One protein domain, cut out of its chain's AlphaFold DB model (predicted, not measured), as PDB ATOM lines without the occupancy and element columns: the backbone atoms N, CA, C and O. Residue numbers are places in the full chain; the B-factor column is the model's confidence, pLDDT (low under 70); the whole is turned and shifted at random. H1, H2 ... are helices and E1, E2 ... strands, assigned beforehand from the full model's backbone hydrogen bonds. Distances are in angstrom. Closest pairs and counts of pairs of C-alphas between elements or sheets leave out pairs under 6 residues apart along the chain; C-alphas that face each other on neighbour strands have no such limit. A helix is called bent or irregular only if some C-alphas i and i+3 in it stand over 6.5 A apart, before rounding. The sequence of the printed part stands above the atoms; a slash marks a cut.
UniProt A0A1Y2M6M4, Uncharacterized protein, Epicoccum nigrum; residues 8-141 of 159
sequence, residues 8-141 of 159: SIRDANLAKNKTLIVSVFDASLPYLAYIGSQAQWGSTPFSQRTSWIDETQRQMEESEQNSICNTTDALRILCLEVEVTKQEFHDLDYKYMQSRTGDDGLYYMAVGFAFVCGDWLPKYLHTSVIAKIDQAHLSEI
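Overview. This is residues 8 to 141 of the 159 residues of an uncharacterized protein of Epicoccum nigrum (UniProt A0A1Y2M6M4). A long, curled ribbon of two antiparallel strands, E2 and E4, is the backbone of the shape, with the short strands E1 and E3 along its two edges and two long helices, H1 and H3, set steeply to each other and packed on it by parts of their length. The ribbon runs along the longest axis, with the small helix H4 near one end of it and the tail with H5 and H6 beyond the other; residues 123 to 129 of that tail stick out. The printed part has 134 residues, with six named helices and four named strands in the order E1, H1, H2, H3, E2, H4, E3, E4, H5, H6. The antiparallel sheet runs E1, E2, E4, E3, and the class is mixed, helices and strands. The whole is loose, with a radius of gyration of the C-alphas of 17.5 A and spans of 55 by 37 by 25 A.

Along the chain. The longest strand, E4, is residues 107 to 117 and measures 28.3 A from first to last C-alpha; it bends by 66 degrees at residue 111. E2 is residues 75 to 83, 25.9 A long, beginning at C-alpha 75 at (32.010, 6.610, 34.630). E1 is residues 8 to 11, with C-alpha 8 at (18.761, 7.173, 48.919), and E3 is residues 99 to 101. H1 is residues 14 to 34, 30.1 A long, with a kink of 28 degrees near residue 27. H3 is residues 50 to 69, 28.8 A long. The short helices are H2, residues 38 to 41, H4, residues 86 to 91, H5, residues 127 to 130, and H6, residues 135 to 140, where C-alpha 140 is at (20.163, -1.278, 28.677). H1 is irregular, with C-alphas 16 and 19 7.5 A apart, and H6 is irregular, with C-alphas 136 and 139 8.0 A apart.

Arrangement. The sheet is strongly twisted and curled like part of a barrel. E2 and E4 are inner strands and antiparallel neighbours at 156 degrees, with N 78 and O 114 within hydrogen-bond range at 2.8 A. E1, an edge strand, is antiparallel to E2 at 149 degrees, with N 10 and O 79 at 3.1 A. E3, the other edge strand, forms a hairpin with E4, with N 100 and O 108 at 2.9 A. E2, H4 and E3 make a split strand-helix-strand unit, two strands of one sheet joined through a helix, with E4 between them in the sheet, and its crossover is right-handed. H3 stands up from the sheet at 55 degrees, at a height over the sheet of 8.8 A; it is over E2 and only just over E4, on which 3 of its C-alphas fall. The closest C-alphas of H3 and E2 are those of Ser 63 and Arg 76, 4.6 A apart. H1 only grazes the sheet, with residues 14 to 25; its closest C-alphas to E4 are those of Ile 21 and Phe 113, 6.9 A. H1 touches H3 with residues 14 to 22 alone, closest at the C-alphas of Leu 14 and Met 60, 5.7 A, at a steep tilt of 52 degrees, opposite ways. H2 touches H1, closest at the C-alphas of Gln 38 and Leu 32, 6.0 A. H4 only grazes the sheet, with residues 86 to 89. H5 and H6 are not on the sheet and are apart from each other. In H3 and H4 every O i to N i+4 pair is within hydrogen-bond range, against 13 of 17 in H1 and 0 of 2 in H6, where 2 of 3 O i to N i+3 pairs are; H2 and H5 are too short for an i+4 pair.

Size, cuts and confidence. The two C-alphas farthest apart are those of Gln 87 and Ser 128, 55.4 A. The printed part has no cut, and no link is long. Residues 123 to 129, of which 127 to 129 belong to H5, stand free. The mean pLDDT of the printed part is 79.4; it is under 70 at residues 67 to 73, 91 to 96, 118 to 122 and 138 to 141.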
ATOM      1  N   SER A   8      18.594   6.170  49.963       86.88
ATOM      2  CA  SER A   8      18.761   7.173  48.919       86.88
ATOM      3  C   SER A   8      20.045   6.906  48.141       86.88
ATOM      4  O   SER A   8      21.071   6.538  48.718       86.88
ATOM      5  N   ILE A   9      19.987   7.075  46.822       86.25
ATOM      6  CA  ILE A   9      21.139   6.960  45.927       86.25
ATOM      7  C   ILE A   9      21.369   8.323  45.293       86.25
ATOM      8  O   ILE A   9      20.440   8.936  44.768       86.25
ATOM      9  N   ARG A  10      22.618   8.784  45.311       87.69
ATOM     10  CA  ARG A  10      23.023  10.046  44.683       87.69
ATOM     11  C   ARG A  10      24.391   9.931  44.035       87.69
ATOM     12  O   ARG A  10      25.151   9.027  44.371       87.69
ATOM     13  N   ASP A  11      24.745  10.892  43.190       86.12
ATOM     14  CA  ASP A  11      26.123  11.022  42.718       86.12
ATOM     15  C   ASP A  11      27.085  11.320  43.883       86.12
ATOM     16  O   ASP A  11      26.769  12.051  44.836       86.12
ATOM     17  N   ALA A  12      28.269  10.720  43.812       83.56
ATOM     18  CA  ALA A  12      29.377  10.999  44.703       83.56
ATOM     19  C   ALA A  12      29.992  12.355  44.354       83.56
ATOM     20  O   ALA A  12      30.147  12.712  43.190       83.56
ATOM     21  N   ASN A  13      30.389  13.097  45.381       83.25
ATOM     22  CA  ASN A  13      31.109  14.353  45.229       83.25
ATOM     23  C   ASN A  13      32.535  14.167  45.747       83.25
ATOM     24  O   ASN A  13      32.710  13.646  46.852       83.25
ATOM     25  N   LEU A  14      33.544  14.609  44.992       77.25
ATOM     26  CA  LEU A  14      34.949  14.398  45.348       77.25
ATOM     27  C   LEU A  14      35.303  14.959  46.729       77.25
ATOM     28  O   LEU A  14      35.847  14.240  47.570       77.25
ATOM     29  N   ALA A  15      34.950  16.223  46.977       77.12
ATOM     30  CA  ALA A  15      35.293  16.928  48.211       77.12
ATOM     31  C   ALA A  15      34.675  16.275  49.453       77.12
ATOM     32  O   ALA A  15      35.246  16.336  50.542       77.12
ATOM     33  N   LYS A  16      33.511  15.641  49.296       80.75
ATOM     34  CA  LYS A  16      32.799  14.996  50.398       80.75
ATOM     35  C   LYS A  16      33.188  13.525  50.514       80.75
ATOM     36  O   LYS A  16      33.552  13.079  51.592       80.75
ATOM     37  N   ASN A  17      33.125  12.748  49.441       83.81
ATOM     38  CA  ASN A  17      33.057  11.288  49.524       83.81
ATOM     39  C   ASN A  17      34.401  10.552  49.417       83.81
ATOM     40  O   ASN A  17      34.426   9.348  49.667       83.81
ATOM     41  N   LYS A  18      35.519  11.230  49.108       82.56
ATOM     42  CA  LYS A  18      36.836  10.577  48.950       82.56
ATOM     43  C   LYS A  18      37.212   9.705  50.155       82.56
ATOM     44  O   LYS A  18      37.564   8.541  49.987       82.56
ATOM     45  N   THR A  19      37.096  10.248  51.367       83.25
ATOM     46  CA  THR A  19      37.444   9.525  52.601       83.25
ATOM     47  C   THR A  19      36.562   8.299  52.810       83.25
ATOM     48  O   THR A  19      37.086   7.226  53.084       83.25
ATOM     49  N   LEU A  20      35.244   8.427  52.616       83.50
ATOM     50  CA  LEU A  20      34.308   7.304  52.722       83.50
ATOM     51  C   LEU A  20      34.693   6.167  51.777       83.50
ATOM     52  O   LEU A  20      34.776   5.022  52.210       83.50
ATOM     53  N   ILE A  21      34.938   6.478  50.502       82.25
ATOM     54  CA  ILE A  21      35.246   5.472  49.481       82.25
ATOM     55  C   ILE A  21      36.514   4.700  49.857       82.25
ATOM     56  O   ILE A  21      36.499   3.470  49.883       82.25
ATOM     57  N   VAL A  22      37.583   5.410  50.231       84.00
ATOM     58  CA  VAL A  22      38.843   4.793  50.679       84.00
ATOM     59  C   VAL A  22      38.619   3.922  51.920       84.00
ATOM     60  O   VAL A  22      39.055   2.772  51.953       84.00
ATOM     61  N   SER A  23      37.907   4.435  52.928       83.38
ATOM     62  CA  SER A  23      37.655   3.707  54.176       83.38
ATOM     63  C   SER A  23      36.816   2.446  53.969       83.38
ATOM     64  O   SER A  23      37.093   1.425  54.593       83.38
ATOM     65  N   VAL A  24      35.822   2.483  53.079       84.50
ATOM     66  CA  VAL A  24      35.000   1.313  52.742       84.50
ATOM     67  C   VAL A  24      35.837   0.241  52.038       84.50
ATOM     68  O   VAL A  24      35.698  -0.941  52.357       84.50
ATOM     69  N   PHE A  25      36.748   0.619  51.137       84.81
ATOM     70  CA  PHE A  25      37.674  -0.336  50.522       84.81
ATOM     71  C   PHE A  25      38.616  -0.978  51.547       84.81
ATOM     72  O   PHE A  25      38.750  -2.203  51.563       84.81
ATOM     73  N   ASP A  26      39.217  -0.182  52.434       87.50
ATOM     74  CA  ASP A  26      40.071  -0.685  53.516       87.50
ATOM     75  C   ASP A  26      39.316  -1.657  54.429       87.50
ATOM     76  O   ASP A  26      39.799  -2.756  54.707       87.50
ATOM     77  N   ALA A  27      38.102  -1.286  54.843       85.69
ATOM     78  CA  ALA A  27      37.245  -2.111  55.690       85.69
ATOM     79  C   ALA A  27      36.774  -3.401  54.997       85.69
ATOM     80  O   ALA A  27      36.473  -4.388  55.668       85.69
ATOM     81  N   SER A  28      36.737  -3.418  53.662       85.81
ATOM     82  CA  SER A  28      36.346  -4.590  52.877       85.81
ATOM     83  C   SER A  28      37.476  -5.610  52.726       85.81
ATOM     84  O   SER A  28      37.194  -6.784  52.490       85.81
ATOM     85  N   LEU A  29      38.749  -5.218  52.884       87.69
ATOM     86  CA  LEU A  29      39.896  -6.113  52.675       87.69
ATOM     87  C   LEU A  29      39.850  -7.404  53.513       87.69
ATOM     88  O   LEU A  29      40.084  -8.465  52.931       87.69
ATOM     89  N   PRO A  30      39.514  -7.388  54.822       88.06
ATOM     90  CA  PRO A  30      39.393  -8.619  55.603       88.06
ATOM     91  C   PRO A  30      38.336  -9.577  55.045       88.06
ATOM     92  O   PRO A  30      38.582 -10.778  54.944       88.06
ATOM     93  N   TYR A  31      37.179  -9.053  54.634       85.81
ATOM     94  CA  TYR A  31      36.120  -9.864  54.036       85.81
ATOM     95  C   TYR A  31      36.533 -10.403  52.662       85.81
ATOM     96  O   TYR A  31      36.374 -11.592  52.392       85.81
ATOM     97  N   LEU A  32      37.135  -9.560  51.819       84.38
ATOM     98  CA  LEU A  32      37.667  -9.958  50.515       84.38
ATOM     99  C   LEU A  32      38.733 -11.050  50.654       84.38
ATOM    100  O   LEU A  32      38.775 -11.973  49.843       84.38
ATOM    101  N   ALA A  33      39.570 -10.987  51.690       86.75
ATOM    102  CA  ALA A  33      40.527 -12.040  51.995       86.75
ATOM    103  C   ALA A  33      39.836 -13.331  52.452       86.75
ATOM    104  O   ALA A  33      40.163 -14.404  51.947       86.75
ATOM    105  N   TYR A  34      38.846 -13.220  53.341       88.19
ATOM    106  CA  TYR A  34      38.059 -14.348  53.840       88.19
ATOM    107  C   TYR A  34      37.367 -15.136  52.717       88.19
ATOM    108  O   TYR A  34      37.409 -16.364  52.719       88.19
ATOM    109  N   ILE A  35      36.806 -14.453  51.712       87.56
ATOM    110  CA  ILE A  35      36.177 -15.108  50.550       87.56
ATOM    111  C   ILE A  35      37.186 -15.581  49.483       87.56
ATOM    112  O   ILE A  35      36.786 -16.037  48.414       87.56
ATOM    113  N   GLY A  36      38.494 -15.475  49.743       83.62
ATOM    114  CA  GLY A  36      39.551 -15.946  48.843       83.62
ATOM    115  C   GLY A  36      39.944 -14.973  47.726       83.62
ATOM    116  O   GLY A  36      40.716 -15.339  46.838       83.62
ATOM    117  N   SER A  37      39.480 -13.725  47.774       82.50
ATOM    118  CA  SER A  37      39.756 -12.690  46.766       82.50
ATOM    119  C   SER A  37      41.015 -11.858  47.061       82.50
ATOM    120  O   SER A  37      41.306 -10.901  46.341       82.50
ATOM    121  N   GLN A  38      41.813 -12.225  48.074       84.31
ATOM    122  CA  GLN A  38      43.033 -11.493  48.452       84.31
ATOM    123  C   GLN A  38      44.042 -11.362  47.303       84.31
ATOM    124  O   GLN A  38      44.693 -10.334  47.180       84.31
ATOM    125  N   ALA A  39      44.194 -12.379  46.448       79.81
ATOM    126  CA  ALA A  39      45.158 -12.325  45.342       79.81
ATOM    127  C   ALA A  39      44.819 -11.239  44.304       79.81
ATOM    128  O   ALA A  39      45.716 -10.711  43.656       79.81
ATOM    129  N   GLN A  40      43.534 -10.905  44.160       79.06
ATOM    130  CA  GLN A  40      43.062  -9.877  43.237       79.06
ATOM    131  C   GLN A  40      43.150  -8.487  43.859       79.06
ATOM    132  O   GLN A  40      43.604  -7.543  43.221       79.06
ATOM    133  N   TRP A  41      42.700  -8.361  45.105       83.25
ATOM    134  CA  TRP A  41      42.591  -7.060  45.755       83.25
ATOM    135  C   TRP A  41      43.842  -6.669  46.526       83.25
ATOM    136  O   TRP A  41      44.009  -5.492  46.818       83.25
ATOM    137  N   GLY A  42      44.745  -7.608  46.807       85.94
ATOM    138  CA  GLY A  42      45.907  -7.441  47.678       85.94
ATOM    139  C   GLY A  42      45.536  -7.434  49.164       85.94
ATOM    140  O   GLY A  42      44.371  -7.545  49.532       85.94
ATOM    141  N   SER A  43      46.543  -7.297  50.025       87.38
ATOM    142  CA  SER A  43      46.380  -7.168  51.484       87.38
ATOM    143  C   SER A  43      46.723  -5.772  52.013       87.38
ATOM    144  O   SER A  43      46.348  -5.427  53.128       87.38
ATOM    145  N   THR A  44      47.427  -4.954  51.226       89.94
ATOM    146  CA  THR A  44      47.778  -3.580  51.599       89.94
ATOM    147  C   THR A  44      46.523  -2.703  51.614       89.94
ATOM    148  O   THR A  44      45.847  -2.662  50.587       89.94
ATOM    149  N   PRO A  45      46.211  -1.968  52.688       88.50
ATOM    150  CA  PRO A  45      45.135  -0.977  52.682       88.50
ATOM    151  C   PRO A  45      45.237  -0.025  51.487       88.50
ATOM    152  O   PRO A  45      46.327   0.418  51.127       88.50
ATOM    153  N   PHE A  46      44.115   0.280  50.851       85.06
ATOM    154  CA  PHE A  46      44.020   1.242  49.758       85.06
ATOM    155  C   PHE A  46      44.439   2.645  50.194       85.06
ATOM    156  O   PHE A  46      45.089   3.341  49.418       85.06
ATOM    157  N   SER A  47      44.201   3.015  51.456       85.88
ATOM    158  CA  SER A  47      44.761   4.238  52.056       85.88
ATOM    159  C   SER A  47      46.295   4.303  52.050       85.88
ATOM    160  O   SER A  47      46.861   5.386  52.177       85.88
ATOM    161  N   GLN A  48      46.982   3.170  51.879       88.94
ATOM    162  CA  GLN A  48      48.445   3.082  51.813       88.94
ATOM    163  C   GLN A  48      48.966   2.922  50.374       88.94
ATOM    164  O   GLN A  48      50.175   2.823  50.163       88.94
ATOM    165  N   ARG A  49      48.081   2.888  49.369       86.25
ATOM    166  CA  ARG A  49      48.437   2.739  47.951       86.25
ATOM    167  C   ARG A  49      48.348   4.089  47.249       86.25
ATOM    168  O   ARG A  49      47.297   4.442  46.724       86.25
ATOM    169  N   THR A  50      49.455   4.828  47.191       79.38
ATOM    170  CA  THR A  50      49.485   6.186  46.615       79.38
ATOM    171  C   THR A  50      48.922   6.236  45.191       79.38
ATOM    172  O   THR A  50      48.036   7.034  44.911       79.38
ATOM    173  N   SER A  51      49.325   5.298  44.326       79.06
ATOM    174  CA  SER A  51      48.827   5.213  42.945       79.06
ATOM    175  C   SER A  51      47.321   4.962  42.844       79.06
ATOM    176  O   SER A  51      46.689   5.380  41.879       79.06
ATOM    177  N   TRP A  52      46.733   4.280  43.828       78.00
ATOM    178  CA  TRP A  52      45.301   4.005  43.844       78.00
ATOM    179  C   TRP A  52      44.496   5.216  44.315       78.00
ATOM    180  O   TRP A  52      43.412   5.465  43.797       78.00
ATOM    181  N   ILE A  53      45.029   5.988  45.265       78.62
ATOM    182  CA  ILE A  53      44.416   7.245  45.708       78.62
ATOM    183  C   ILE A  53      44.362   8.238  44.548       78.62
ATOM    184  O   ILE A  53      43.319   8.860  44.341       78.62
ATOM    185  N   ASP A  54      45.451   8.349  43.784       81.50
ATOM    186  CA  ASP A  54      45.528   9.234  42.620       81.50
ATOM    187  C   ASP A  54      44.539   8.799  41.526       81.50
ATOM    188  O   ASP A  54      43.768   9.614  41.021       81.50
ATOM    189  N   GLU A  55      44.488   7.500  41.216       80.19
ATOM    190  CA  GLU A  55      43.546   6.957  40.230       80.19
ATOM    191  C   GLU A  55      42.084   7.106  40.676       80.19
ATOM    192  O   GLU A  55      41.229   7.488  39.882       80.19
ATOM    193  N   THR A  56      41.782   6.863  41.952       79.00
ATOM    194  CA  THR A  56      40.427   7.032  42.501       79.00
ATOM    195  C   THR A  56      40.007   8.491  42.472       79.00
ATOM    196  O   THR A  56      38.868   8.796  42.138       79.00
ATOM    197  N   GLN A  57      40.926   9.408  42.775       81.75
ATOM    198  CA  GLN A  57      40.660  10.831  42.644       81.75
ATOM    199  C   GLN A  57      40.358  11.201  41.186       81.75
ATOM    200  O   GLN A  57      39.336  11.833  40.939       81.75
ATOM    201  N   ARG A  58      41.167  10.737  40.227       84.00
ATOM    202  CA  ARG A  58      40.921  10.949  38.792       84.00
ATOM    203  C   ARG A  58      39.544  10.425  38.367       84.00
ATOM    204  O   ARG A  58      38.818  11.103  37.651       84.00
ATOM    205  N   GLN A  59      39.171   9.234  38.827       81.81
ATOM    206  CA  GLN A  59      37.873   8.614  38.545       81.81
ATOM    207  C   GLN A  59      36.697   9.382  39.164       81.81
ATOM    208  O   GLN A  59      35.629   9.476  38.563       81.81
ATOM    209  N   MET A  60      36.883   9.952  40.354       80.81
ATOM    210  CA  MET A  60      35.887  10.811  40.994       80.81
ATOM    211  C   MET A  60      35.732  12.154  40.274       80.81
ATOM    212  O   MET A  60      34.604  12.598  40.091       80.81
ATOM    213  N   GLU A  61      36.831  12.771  39.831       84.62
ATOM    214  CA  GLU A  61      36.805  13.988  39.004       84.62
ATOM    215  C   GLU A  61      36.082  13.730  37.674       84.62
ATOM    216  O   GLU A  61      35.204  14.498  37.282       84.62
ATOM    217  N   GLU A  62      36.392  12.606  37.018       81.69
ATOM    218  CA  GLU A  62      35.713  12.150  35.803       81.69
ATOM    219  C   GLU A  62      34.208  11.964  36.053       81.69
ATOM    220  O   GLU A  62      33.385  12.507  35.320       81.69
ATOM    221  N   SER A  63      33.836  11.287  37.142       78.75
ATOM    222  CA  SER A  63      32.435  11.091  37.526       78.75
ATOM    223  C   SER A  63      31.684  12.388  37.810       78.75
ATOM    224  O   SER A  63      30.523  12.515  37.420       78.75
ATOM    225  N   GLU A  64      32.297  13.335  38.516       80.12
ATOM    226  CA  GLU A  64      31.669  14.619  38.832       80.12
ATOM    227  C   GLU A  64      31.441  15.434  37.553       80.12
ATOM    228  O   GLU A  64      30.344  15.951  37.334       80.12
ATOM    229  N   GLN A  65      32.423  15.447  36.646       77.44
ATOM    230  CA  GLN A  65      32.285  16.078  35.335       77.44
ATOM    231  C   GLN A  65      31.171  15.430  34.497       77.44
ATOM    232  O   GLN A  65      30.383  16.135  33.868       77.44
ATOM    233  N   ASN A  66      31.067  14.100  34.513       73.25
ATOM    234  CA  ASN A  66      30.039  13.365  33.774       73.25
ATOM    235  C   ASN A  66      28.628  13.613  34.319       73.25
ATOM    236  O   ASN A  66      27.692  13.744  33.531       73.25
ATOM    237  N   SER A  67      28.479  13.722  35.646       67.25
ATOM    238  CA  SER A  67      27.210  14.091  36.291       67.25
ATOM    239  C   SER A  67      26.763  15.493  35.854       67.25
ATOM    240  O   SER A  67      25.613  15.681  35.460       67.25
ATOM    241  N   ILE A  68      27.690  16.460  35.801       60.59
ATOM    242  CA  ILE A  68      27.411  17.829  35.332       60.59
ATOM    243  C   ILE A  68      27.039  17.857  33.840       60.59
ATOM    244  O   ILE A  68      26.127  18.581  33.442       60.59
ATOM    245  N   CYS A  69      27.738  17.084  33.004       58.00
ATOM    246  CA  CYS A  69      27.511  17.045  31.556       58.00
ATOM    247  C   CYS A  69      26.328  16.156  31.128       58.00
ATOM    248  O   CYS A  69      25.975  16.167  29.950       58.00
ATOM    249  N   ASN A  70      25.713  15.418  32.061       60.41
ATOM    250  CA  ASN A  70      24.670  14.418  31.813       60.41
ATOM    251  C   ASN A  70      25.056  13.393  30.727       60.41
ATOM    252  O   ASN A  70      24.235  13.002  29.894       60.41
ATOM    253  N   THR A  71      26.325  12.982  30.717       58.47
ATOM    254  CA  THR A  71      26.837  11.992  29.765       58.47
ATOM    255  C   THR A  71      26.417  10.598  30.226       58.47
ATOM    256  O   THR A  71      26.842  10.140  31.287       58.47
ATOM    257  N   THR A  72      25.579   9.918  29.443       59.50
ATOM    258  CA  THR A  72      25.032   8.587  29.772       59.50
ATOM    259  C   THR A  72      26.073   7.468  29.727       59.50
ATOM    260  O   THR A  72      25.921   6.468  30.422       59.50
ATOM    261  N   ASP A  73      27.166   7.680  28.993       60.97
ATOM    262  CA  ASP A  73      28.096   6.625  28.561       60.97
ATOM    263  C   ASP A  73      29.404   6.635  29.371       60.97
ATOM    264  O   ASP A  73      30.450   6.150  28.937       60.97
ATOM    265  N   ALA A  74      29.388   7.297  30.527       71.38
ATOM    266  CA  ALA A  74      30.599   7.679  31.230       71.38
ATOM    267  C   ALA A  74      30.620   7.149  32.671       71.38
ATOM    268  O   ALA A  74      29.590   6.776  33.239       71.38
ATOM    269  N   LEU A  75      31.820   7.069  33.257       78.38
ATOM    270  CA  LEU A  75      32.010   6.610  34.630       78.38
ATOM    271  C   LEU A  75      31.189   7.479  35.586       78.38
ATOM    272  O   LEU A  75      31.328   8.699  35.583       78.38
ATOM    273  N   ARG A  76      30.379   6.840  36.427       80.56
ATOM    274  CA  ARG A  76      29.634   7.444  37.528       80.56
ATOM    275  C   ARG A  76      29.946   6.711  38.818       80.56
ATOM    276  O   ARG A  76      30.017   5.487  38.861       80.56
ATOM    277  N   ILE A  77      30.102   7.459  39.891       82.88
ATOM    278  CA  ILE A  77      30.268   6.924  41.233       82.88
ATOM    279  C   ILE A  77      29.048   7.364  42.017       82.88
ATOM    280  O   ILE A  77      28.794   8.556  42.159       82.88
ATOM    281  N   LEU A  78      28.280   6.401  42.505       85.50
ATOM    282  CA  LEU A  78      27.064   6.643  43.265       85.50
ATOM    283  C   LEU A  78      27.324   6.359  44.737       85.50
ATOM    284  O   LEU A  78      27.964   5.366  45.067       85.50
ATOM    285  N   CYS A  79      26.807   7.194  45.629       85.19
ATOM    286  CA  CYS A  79      26.785   6.948  47.064       85.19
ATOM    287  C   CYS A  79      25.410   6.431  47.481       85.19
ATOM    288  O   CYS A  79      24.389   7.027  47.137       85.19
ATOM    289  N   LEU A  80      25.413   5.346  48.253       88.19
ATOM    290  CA  LEU A  80      24.240   4.821  48.933       88.19
ATOM    291  C   LEU A  80      24.189   5.409  50.340       88.19
ATOM    292  O   LEU A  80      25.139   5.288  51.120       88.19
ATOM    293  N   GLU A  81      23.062   6.021  50.662       88.94
ATOM    294  CA  GLU A  81      22.793   6.637  51.950       88.94
ATOM    295  C   GLU A  81      21.533   6.033  52.567       88.94
ATOM    296  O   GLU A  81      20.622   5.607  51.859       88.94
ATOM    297  N   VAL A  82      21.486   5.994  53.893       88.62
ATOM    298  CA  VAL A  82      20.295   5.630  54.660       88.62
ATOM    299  C   VAL A  82      19.839   6.835  55.466       88.62
ATOM    300  O   VAL A  82      20.658   7.549  56.051       88.62
ATOM    301  N   GLU A  83      18.537   7.085  55.455       89.56
ATOM    302  CA  GLU A  83      17.917   8.083  56.316       89.56
ATOM    303  C   GLU A  83      18.000   7.623  57.773       89.56
ATOM    304  O   GLU A  83      17.655   6.488  58.104       89.56
ATOM    305  N   VAL A  84      18.477   8.507  58.641       86.00
ATOM    306  CA  VAL A  84      18.623   8.267  60.077       86.00
ATOM    307  C   VAL A  84      18.181   9.501  60.843       86.00
ATOM    308  O   VAL A  84      18.403  10.635  60.422       86.00
ATOM    309  N   THR A  85      17.602   9.318  62.020       85.69
ATOM    310  CA  THR A  85      17.405  10.438  62.939       85.69
ATOM    311  C   THR A  85      18.742  10.841  63.568       85.69
ATOM    312  O   THR A  85      19.654  10.031  63.746       85.69
ATOM    313  N   LYS A  86      18.877  12.112  63.968       77.88
ATOM    314  CA  LYS A  86      20.072  12.572  64.703       77.88
ATOM    315  C   LYS A  86      20.273  11.800  66.011       77.88
ATOM    316  O   LYS A  86      21.411  11.587  66.415       77.88
ATOM    317  N   GLN A  87      19.177  11.390  66.649       76.94
ATOM    318  CA  GLN A  87      19.209  10.596  67.873       76.94
ATOM    319  C   GLN A  87      19.803   9.206  67.608       76.94
ATOM    320  O   GLN A  87      20.763   8.833  68.271       76.94
ATOM    321  N   GLU A  88      19.334   8.500  66.573       74.31
ATOM    322  CA  GLU A  88      19.895   7.199  66.170       74.31
ATOM    323  C   GLU A  88      21.383   7.300  65.819       74.31
ATOM    324  O   GLU A  88      22.166   6.428  66.187       74.31
ATOM    325  N   PHE A  89      21.803   8.385  65.162       70.31
ATOM    326  CA  PHE A  89      23.214   8.600  64.845       70.31
ATOM    327  C   PHE A  89      24.094   8.765  66.094       70.31
ATOM    328  O   PHE A  89      25.222   8.270  66.125       70.31
ATOM    329  N   HIS A  90      23.585   9.445  67.126       71.25
ATOM    330  CA  HIS A  90      24.278   9.592  68.407       71.25
ATOM    331  C   HIS A  90      24.310   8.286  69.209       71.25
ATOM    332  O   HIS A  90      25.341   7.971  69.803       71.25
ATOM    333  N   ASP A  91      23.215   7.526  69.206       68.38
ATOM    334  CA  ASP A  91      23.065   6.309  70.009       68.38
ATOM    335  C   ASP A  91      23.898   5.131  69.466       68.38
ATOM    336  O   ASP A  91      24.323   4.265  70.229       68.38
ATOM    337  N   LEU A  92      24.166   5.107  68.157       65.31
ATOM    338  CA  LEU A  92      24.891   4.022  67.483       65.31
ATOM    339  C   LEU A  92      26.420   4.235  67.412       65.31
ATOM    340  O   LEU A  92      27.113   3.473  66.738       65.31
ATOM    341  N   ASP A  93      26.950   5.257  68.097       65.50
ATOM    342  CA  ASP A  93      28.364   5.682  68.065       65.50
ATOM    343  C   ASP A  93      28.937   5.771  66.636       65.50
ATOM    344  O   ASP A  93      30.099   5.474  66.351       65.50
ATOM    345  N   TYR A  94      28.114   6.243  65.697       67.62
ATOM    346  CA  TYR A  94      28.499   6.457  64.303       67.62
ATOM    347  C   TYR A  94      29.394   7.686  64.110       67.62
ATOM    348  O   TYR A  94      29.462   8.255  63.027       67.62
ATOM    349  N   LYS A  95      30.148   8.083  65.139       63.81
ATOM    350  CA  LYS A  95      31.005   9.275  65.149       63.81
ATOM    351  C   LYS A  95      32.025   9.308  64.002       63.81
ATOM    352  O   LYS A  95      32.500  10.381  63.636       63.81
ATOM    353  N   TYR A  96      32.346   8.146  63.439       67.69
ATOM    354  CA  TYR A  96      33.285   7.981  62.329       67.69
ATOM    355  C   TYR A  96      32.607   7.754  60.969       67.69
ATOM    356  O   TYR A  96      33.295   7.716  59.951       67.69
ATOM    357  N   MET A  97      31.280   7.603  60.931       75.56
ATOM    358  CA  MET A  97      30.522   7.468  59.690       75.56
ATOM    359  C   MET A  97      30.318   8.834  59.048       75.56
ATOM    360  O   MET A  97      30.033   9.833  59.710       75.56
ATOM    361  N   GLN A  98      30.418   8.867  57.723       80.88
ATOM    362  CA  GLN A  98      30.115  10.070  56.972       80.88
ATOM    363  C   GLN A  98      28.604  10.327  56.974       80.88
ATOM    364  O   GLN A  98      27.823   9.486  56.530       80.88
ATOM    365  N   SER A  99      28.205  11.522  57.401       85.06
ATOM    366  CA  SER A  99      26.810  11.954  57.424       85.06
ATOM    367  C   SER A  99      26.625  13.356  56.853       85.06
ATOM    368  O   SER A  99      27.571  14.142  56.737       85.06
ATOM    369  N   ARG A 100      25.389  13.670  56.462       86.44
ATOM    370  CA  ARG A 100      24.989  14.991  55.965       86.44
ATOM    371  C   ARG A 100      23.514  15.258  56.232       86.44
ATOM    372  O   ARG A 100      22.724  14.332  56.377       86.44
ATOM    373  N   THR A 101      23.142  16.529  56.194       89.19
ATOM    374  CA  THR A 101      21.741  16.930  56.027       89.19
ATOM    375  C   THR A 101      21.456  17.084  54.532       89.19
ATOM    376  O   THR A 101      22.277  17.658  53.811       89.19
ATOM    377  N   GLY A 102      20.348  16.522  54.056       84.88
ATOM    378  CA  GLY A 102      19.852  16.715  52.699       84.88
ATOM    379  C   GLY A 102      19.161  18.056  52.500       84.88
ATOM    380  O   GLY A 102      18.864  18.767  53.458       84.88
ATOM    381  N   ASP A 103      18.907  18.401  51.237       85.88
ATOM    382  CA  ASP A 103      18.177  19.623  50.873       85.88
ATOM    383  C   ASP A 103      16.695  19.547  51.296       85.88
ATOM    384  O   ASP A 103      16.029  20.563  51.467       85.88
ATOM    385  N   ASP A 104      16.206  18.329  51.531       85.50
ATOM    386  CA  ASP A 104      14.922  17.987  52.151       85.50
ATOM    387  C   ASP A 104      14.899  18.194  53.680       85.50
ATOM    388  O   ASP A 104      13.858  18.038  54.316       85.50
ATOM    389  N   GLY A 105      16.037  18.541  54.289       85.81
ATOM    390  CA  GLY A 105      16.196  18.685  55.735       85.81
ATOM    391  C   GLY A 105      16.342  17.361  56.492       85.81
ATOM    392  O   GLY A 105      16.511  17.389  57.716       85.81
ATOM    393  N   LEU A 106      16.316  16.219  55.798       88.62
ATOM    394  CA  LEU A 106      16.499  14.897  56.392       88.62
ATOM    395  C   LEU A 106      17.981  14.622  56.646       88.62
ATOM    396  O   LEU A 106      18.867  15.236  56.047       88.62
ATOM    397  N   TYR A 107      18.269  13.724  57.583       88.44
ATOM    398  CA  TYR A 107      19.637  13.392  57.961       88.44
ATOM    399  C   TYR A 107      20.009  12.023  57.398       88.44
ATOM    400  O   TYR A 107      19.282  11.047  57.552       88.44
ATOM    401  N   TYR A 108      21.138  11.978  56.700       87.81
ATOM    402  CA  TYR A 108      21.569  10.826  55.925       87.81
ATOM    403  C   TYR A 108      22.948  10.370  56.377       87.81
ATOM    404  O   TYR A 108      23.854  11.187  56.569       87.81
ATOM    405  N   MET A 109      23.116   9.056  56.487       86.81
ATOM    406  CA  MET A 109      24.396   8.400  56.725       86.81
ATOM    407  C   MET A 109      24.802   7.618  55.481       86.81
ATOM    408  O   MET A 109      24.024   6.821  54.960       86.81
ATOM    409  N   ALA A 110      26.023   7.833  55.002       84.38
ATOM    410  CA  ALA A 110      26.544   7.077  53.877       84.38
ATOM    411  C   ALA A 110      26.942   5.667  54.327       84.38
ATOM    412  O   ALA A 110      27.701   5.501  55.280       84.38
ATOM    413  N   VAL A 111      26.429   4.658  53.625       85.38
ATOM    414  CA  VAL A 111      26.601   3.233  53.964       85.38
ATOM    415  C   VAL A 111      27.291   2.437  52.863       85.38
ATOM    416  O   VAL A 111      27.667   1.288  53.071       85.38
ATOM    417  N   GLY A 112      27.487   3.037  51.690       82.88
ATOM    418  CA  GLY A 112      28.205   2.405  50.595       82.88
ATOM    419  C   GLY A 112      28.359   3.317  49.391       82.88
ATOM    420  O   GLY A 112      27.899   4.460  49.373       82.88
ATOM    421  N   PHE A 113      29.010   2.790  48.363       85.38
ATOM    422  CA  PHE A 113      29.101   3.425  47.060       85.38
ATOM    423  C   PHE A 113      29.178   2.353  45.964       85.38
ATOM    424  O   PHE A 113      29.468   1.189  46.245       85.38
ATOM    425  N   ALA A 114      28.930   2.747  44.720       82.31
ATOM    426  CA  ALA A 114      29.062   1.897  43.546       82.31
ATOM    427  C   ALA A 114      29.732   2.670  42.410       82.31
ATOM    428  O   ALA A 114      29.406   3.831  42.174       82.31
ATOM    429  N   PHE A 115      30.636   2.010  41.690       78.12
ATOM    430  CA  PHE A 115      31.071   2.460  40.371       78.12
ATOM    431  C   PHE A 115      30.086   1.916  39.336       78.12
ATOM    432  O   PHE A 115      29.813   0.716  39.307       78.12
ATOM    433  N   VAL A 116      29.553   2.798  38.501       76.00
ATOM    434  CA  VAL A 116      28.629   2.491  37.413       76.00
ATOM    435  C   VAL A 116      29.218   3.080  36.144       76.00
ATOM    436  O   VAL A 116      29.499   4.270  36.088       76.00
ATOM    437  N   CYS A 117      29.403   2.262  35.120       72.88
ATOM    438  CA  CYS A 117      29.835   2.732  33.812       72.88
ATOM    439  C   CYS A 117      28.714   2.432  32.816       72.88
ATOM    440  O   CYS A 117      28.399   1.259  32.612       72.88
ATOM    441  N   GLY A 118      28.105   3.466  32.232       67.88
ATOM    442  CA  GLY A 118      27.185   3.298  31.102       67.88
ATOM    443  C   GLY A 118      27.961   3.020  29.816       67.88
ATOM    444  O   GLY A 118      29.102   3.461  29.698       67.88
ATOM    445  N   ASP A 119      27.384   2.241  28.898       65.81
ATOM    446  CA  ASP A 119      27.943   1.912  27.572       65.81
ATOM    447  C   ASP A 119      29.408   1.449  27.574       65.81
ATOM    448  O   ASP A 119      30.155   1.574  26.598       65.81
ATOM    449  N   TRP A 120      29.833   0.869  28.697       67.62
ATOM    450  CA  TRP A 120      31.224   0.547  28.947       67.62
ATOM    451  C   TRP A 120      31.465  -0.952  28.883       67.62
ATOM    452  O   TRP A 120      30.943  -1.740  29.674       67.62
ATOM    453  N   LEU A 121      32.348  -1.337  27.965       68.88
ATOM    454  CA  LEU A 121      32.910  -2.676  27.896       68.88
ATOM    455  C   LEU A 121      34.371  -2.637  28.359       68.88
ATOM    456  O   LEU A 121      35.162  -1.849  27.828       68.88
ATOM    457  N   PRO A 122      34.778  -3.497  29.310       67.94
ATOM    458  CA  PRO A 122      36.169  -3.563  29.709       67.94
ATOM    459  C   PRO A 122      37.089  -3.862  28.524       67.94
ATOM    460  O   PRO A 122      36.870  -4.808  27.768       67.94
ATOM    461  N   LYS A 123      38.187  -3.107  28.407       70.25
ATOM    462  CA  LYS A 123      39.160  -3.232  27.301       70.25
ATOM    463  C   LYS A 123      39.826  -4.608  27.203       70.25
ATOM    464  O   LYS A 123      40.396  -4.941  26.172       70.25
ATOM    465  N   TYR A 124      39.785  -5.390  28.279       72.94
ATOM    466  CA  TYR A 124      40.318  -6.750  28.311       72.94
ATOM    467  C   TYR A 124      39.340  -7.795  27.750       72.94
ATOM    468  O   TYR A 124      39.718  -8.961  27.623       72.94
ATOM    469  N   LEU A 125      38.083  -7.433  27.455       76.12
ATOM    470  CA  LEU A 125      37.150  -8.354  26.816       76.12
ATOM    471  C   LEU A 125      37.654  -8.698  25.416       76.12
ATOM    472  O   LEU A 125      37.988  -7.831  24.611       76.12
ATOM    473  N   HIS A 126      37.690  -9.993  25.122       80.62
ATOM    474  CA  HIS A 126      38.102 -10.464  23.811       80.62
ATOM    475  C   HIS A 126      37.101 -10.004  22.738       80.62
ATOM    476  O   HIS A 126      35.889 -10.029  22.958       80.62
ATOM    477  N   THR A 127      37.586  -9.652  21.544       79.56
ATOM    478  CA  THR A 127      36.763  -9.107  20.447       79.56
ATOM    479  C   THR A 127      35.608 -10.034  20.055       79.56
ATOM    480  O   THR A 127      34.536  -9.569  19.687       79.56
ATOM    481  N   SER A 128      35.785 -11.353  20.197       81.81
ATOM    482  CA  SER A 128      34.722 -12.338  19.940       81.81
ATOM    483  C   SER A 128      33.589 -12.332  20.972       81.81
ATOM    484  O   SER A 128      32.499 -12.807  20.665       81.81
ATOM    485  N   VAL A 129      33.832 -11.832  22.188       78.69
ATOM    486  CA  VAL A 129      32.788 -11.595  23.197       78.69
ATOM    487  C   VAL A 129      32.060 -10.305  22.859       78.69
ATOM    488  O   VAL A 129      30.836 -10.304  22.803       78.69
ATOM    489  N   ILE A 130      32.810  -9.246  22.540       77.44
ATOM    490  CA  ILE A 130      32.258  -7.943  22.139       77.44
ATOM    491  C   ILE A 130      31.338  -8.089  20.919       77.44
ATOM    492  O   ILE A 130      30.257  -7.517  20.900       77.44
ATOM    493  N   ALA A 131      31.712  -8.913  19.936       80.56
ATOM    494  CA  ALA A 131      30.912  -9.158  18.732       80.56
ATOM    495  C   ALA A 131      29.562  -9.858  18.987       80.56
ATOM    496  O   ALA A 131      28.719  -9.887  18.095       80.56
ATOM    497  N   LYS A 132      29.361 -10.458  20.168       81.06
ATOM    498  CA  LYS A 132      28.091 -11.089  20.565       81.06
ATOM    499  C   LYS A 132      27.170 -10.141  21.332       81.06
ATOM    500  O   LYS A 132      26.033 -10.512  21.600       81.06
ATOM    501  N   ILE A 133      27.676  -8.978  21.732       76.69
ATOM    502  CA  ILE A 133      26.905  -7.969  22.448       76.69
ATOM    503  C   ILE A 133      26.225  -7.099  21.401       76.69
ATOM    504  O   ILE A 133      26.890  -6.570  20.508       76.69
ATOM    505  N   ASP A 134      24.905  -6.966  21.506       78.25
ATOM    506  CA  ASP A 134      24.168  -6.026  20.674       78.25
ATOM    507  C   ASP A 134      24.491  -4.600  21.129       78.25
ATOM    508  O   ASP A 134      24.041  -4.138  22.178       78.25
ATOM    509  N   GLN A 135      25.322  -3.918  20.342       72.62
ATOM    510  CA  GLN A 135      25.789  -2.579  20.679       72.62
ATOM    511  C   GLN A 135      24.666  -1.537  20.647       72.62
ATOM    512  O   GLN A 135      24.799  -0.505  21.296       72.62
ATOM    513  N   ALA A 136      23.557  -1.808  19.950       73.94
ATOM    514  CA  ALA A 136      22.411  -0.902  19.903       73.94
ATOM    515  C   ALA A 136      21.672  -0.796  21.249       73.94
ATOM    516  O   ALA A 136      20.958   0.179  21.465       73.94
ATOM    517  N   HIS A 137      21.873  -1.764  22.148       70.75
ATOM    518  CA  HIS A 137      21.221  -1.840  23.459       70.75
ATOM    519  C   HIS A 137      22.224  -1.829  24.624       70.75
ATOM    520  O   HIS A 137      21.896  -2.260  25.727       70.75
ATOM    521  N   LEU A 138      23.457  -1.349  24.412       69.81
ATOM    522  CA  LEU A 138      24.480  -1.289  25.469       69.81
ATOM    523  C   LEU A 138      24.019  -0.509  26.707       69.81
ATOM    524  O   LEU A 138      24.311  -0.931  27.825       69.81
ATOM    525  N   SER A 139      23.218   0.536  26.510       63.66
ATOM    526  CA  SER A 139      22.699   1.390  27.585       63.66
ATOM    527  C   SER A 139      21.637   0.706  28.442       63.66
ATOM    528  O   SER A 139      21.334   1.155  29.548       63.66
ATOM    529  N   GLU A 140      21.110  -0.422  27.967       67.12
ATOM    530  CA  GLU A 140      20.163  -1.278  28.677       67.12
ATOM    531  C   GLU A 140      20.867  -2.440  29.407       67.12
ATOM    532  O   GLU A 140      20.220  -3.215  30.117       67.12
ATOM    533  N   ILE A 141      22.191  -2.579  29.258       62.06
ATOM    534  CA  ILE A 141      22.973  -3.694  29.798       62.06
ATOM    535  C   ILE A 141      23.811  -3.226  30.989       62.06
ATOM    536  O   ILE A 141      24.741  -2.433  30.862       62.06
TER     537      ILE A 141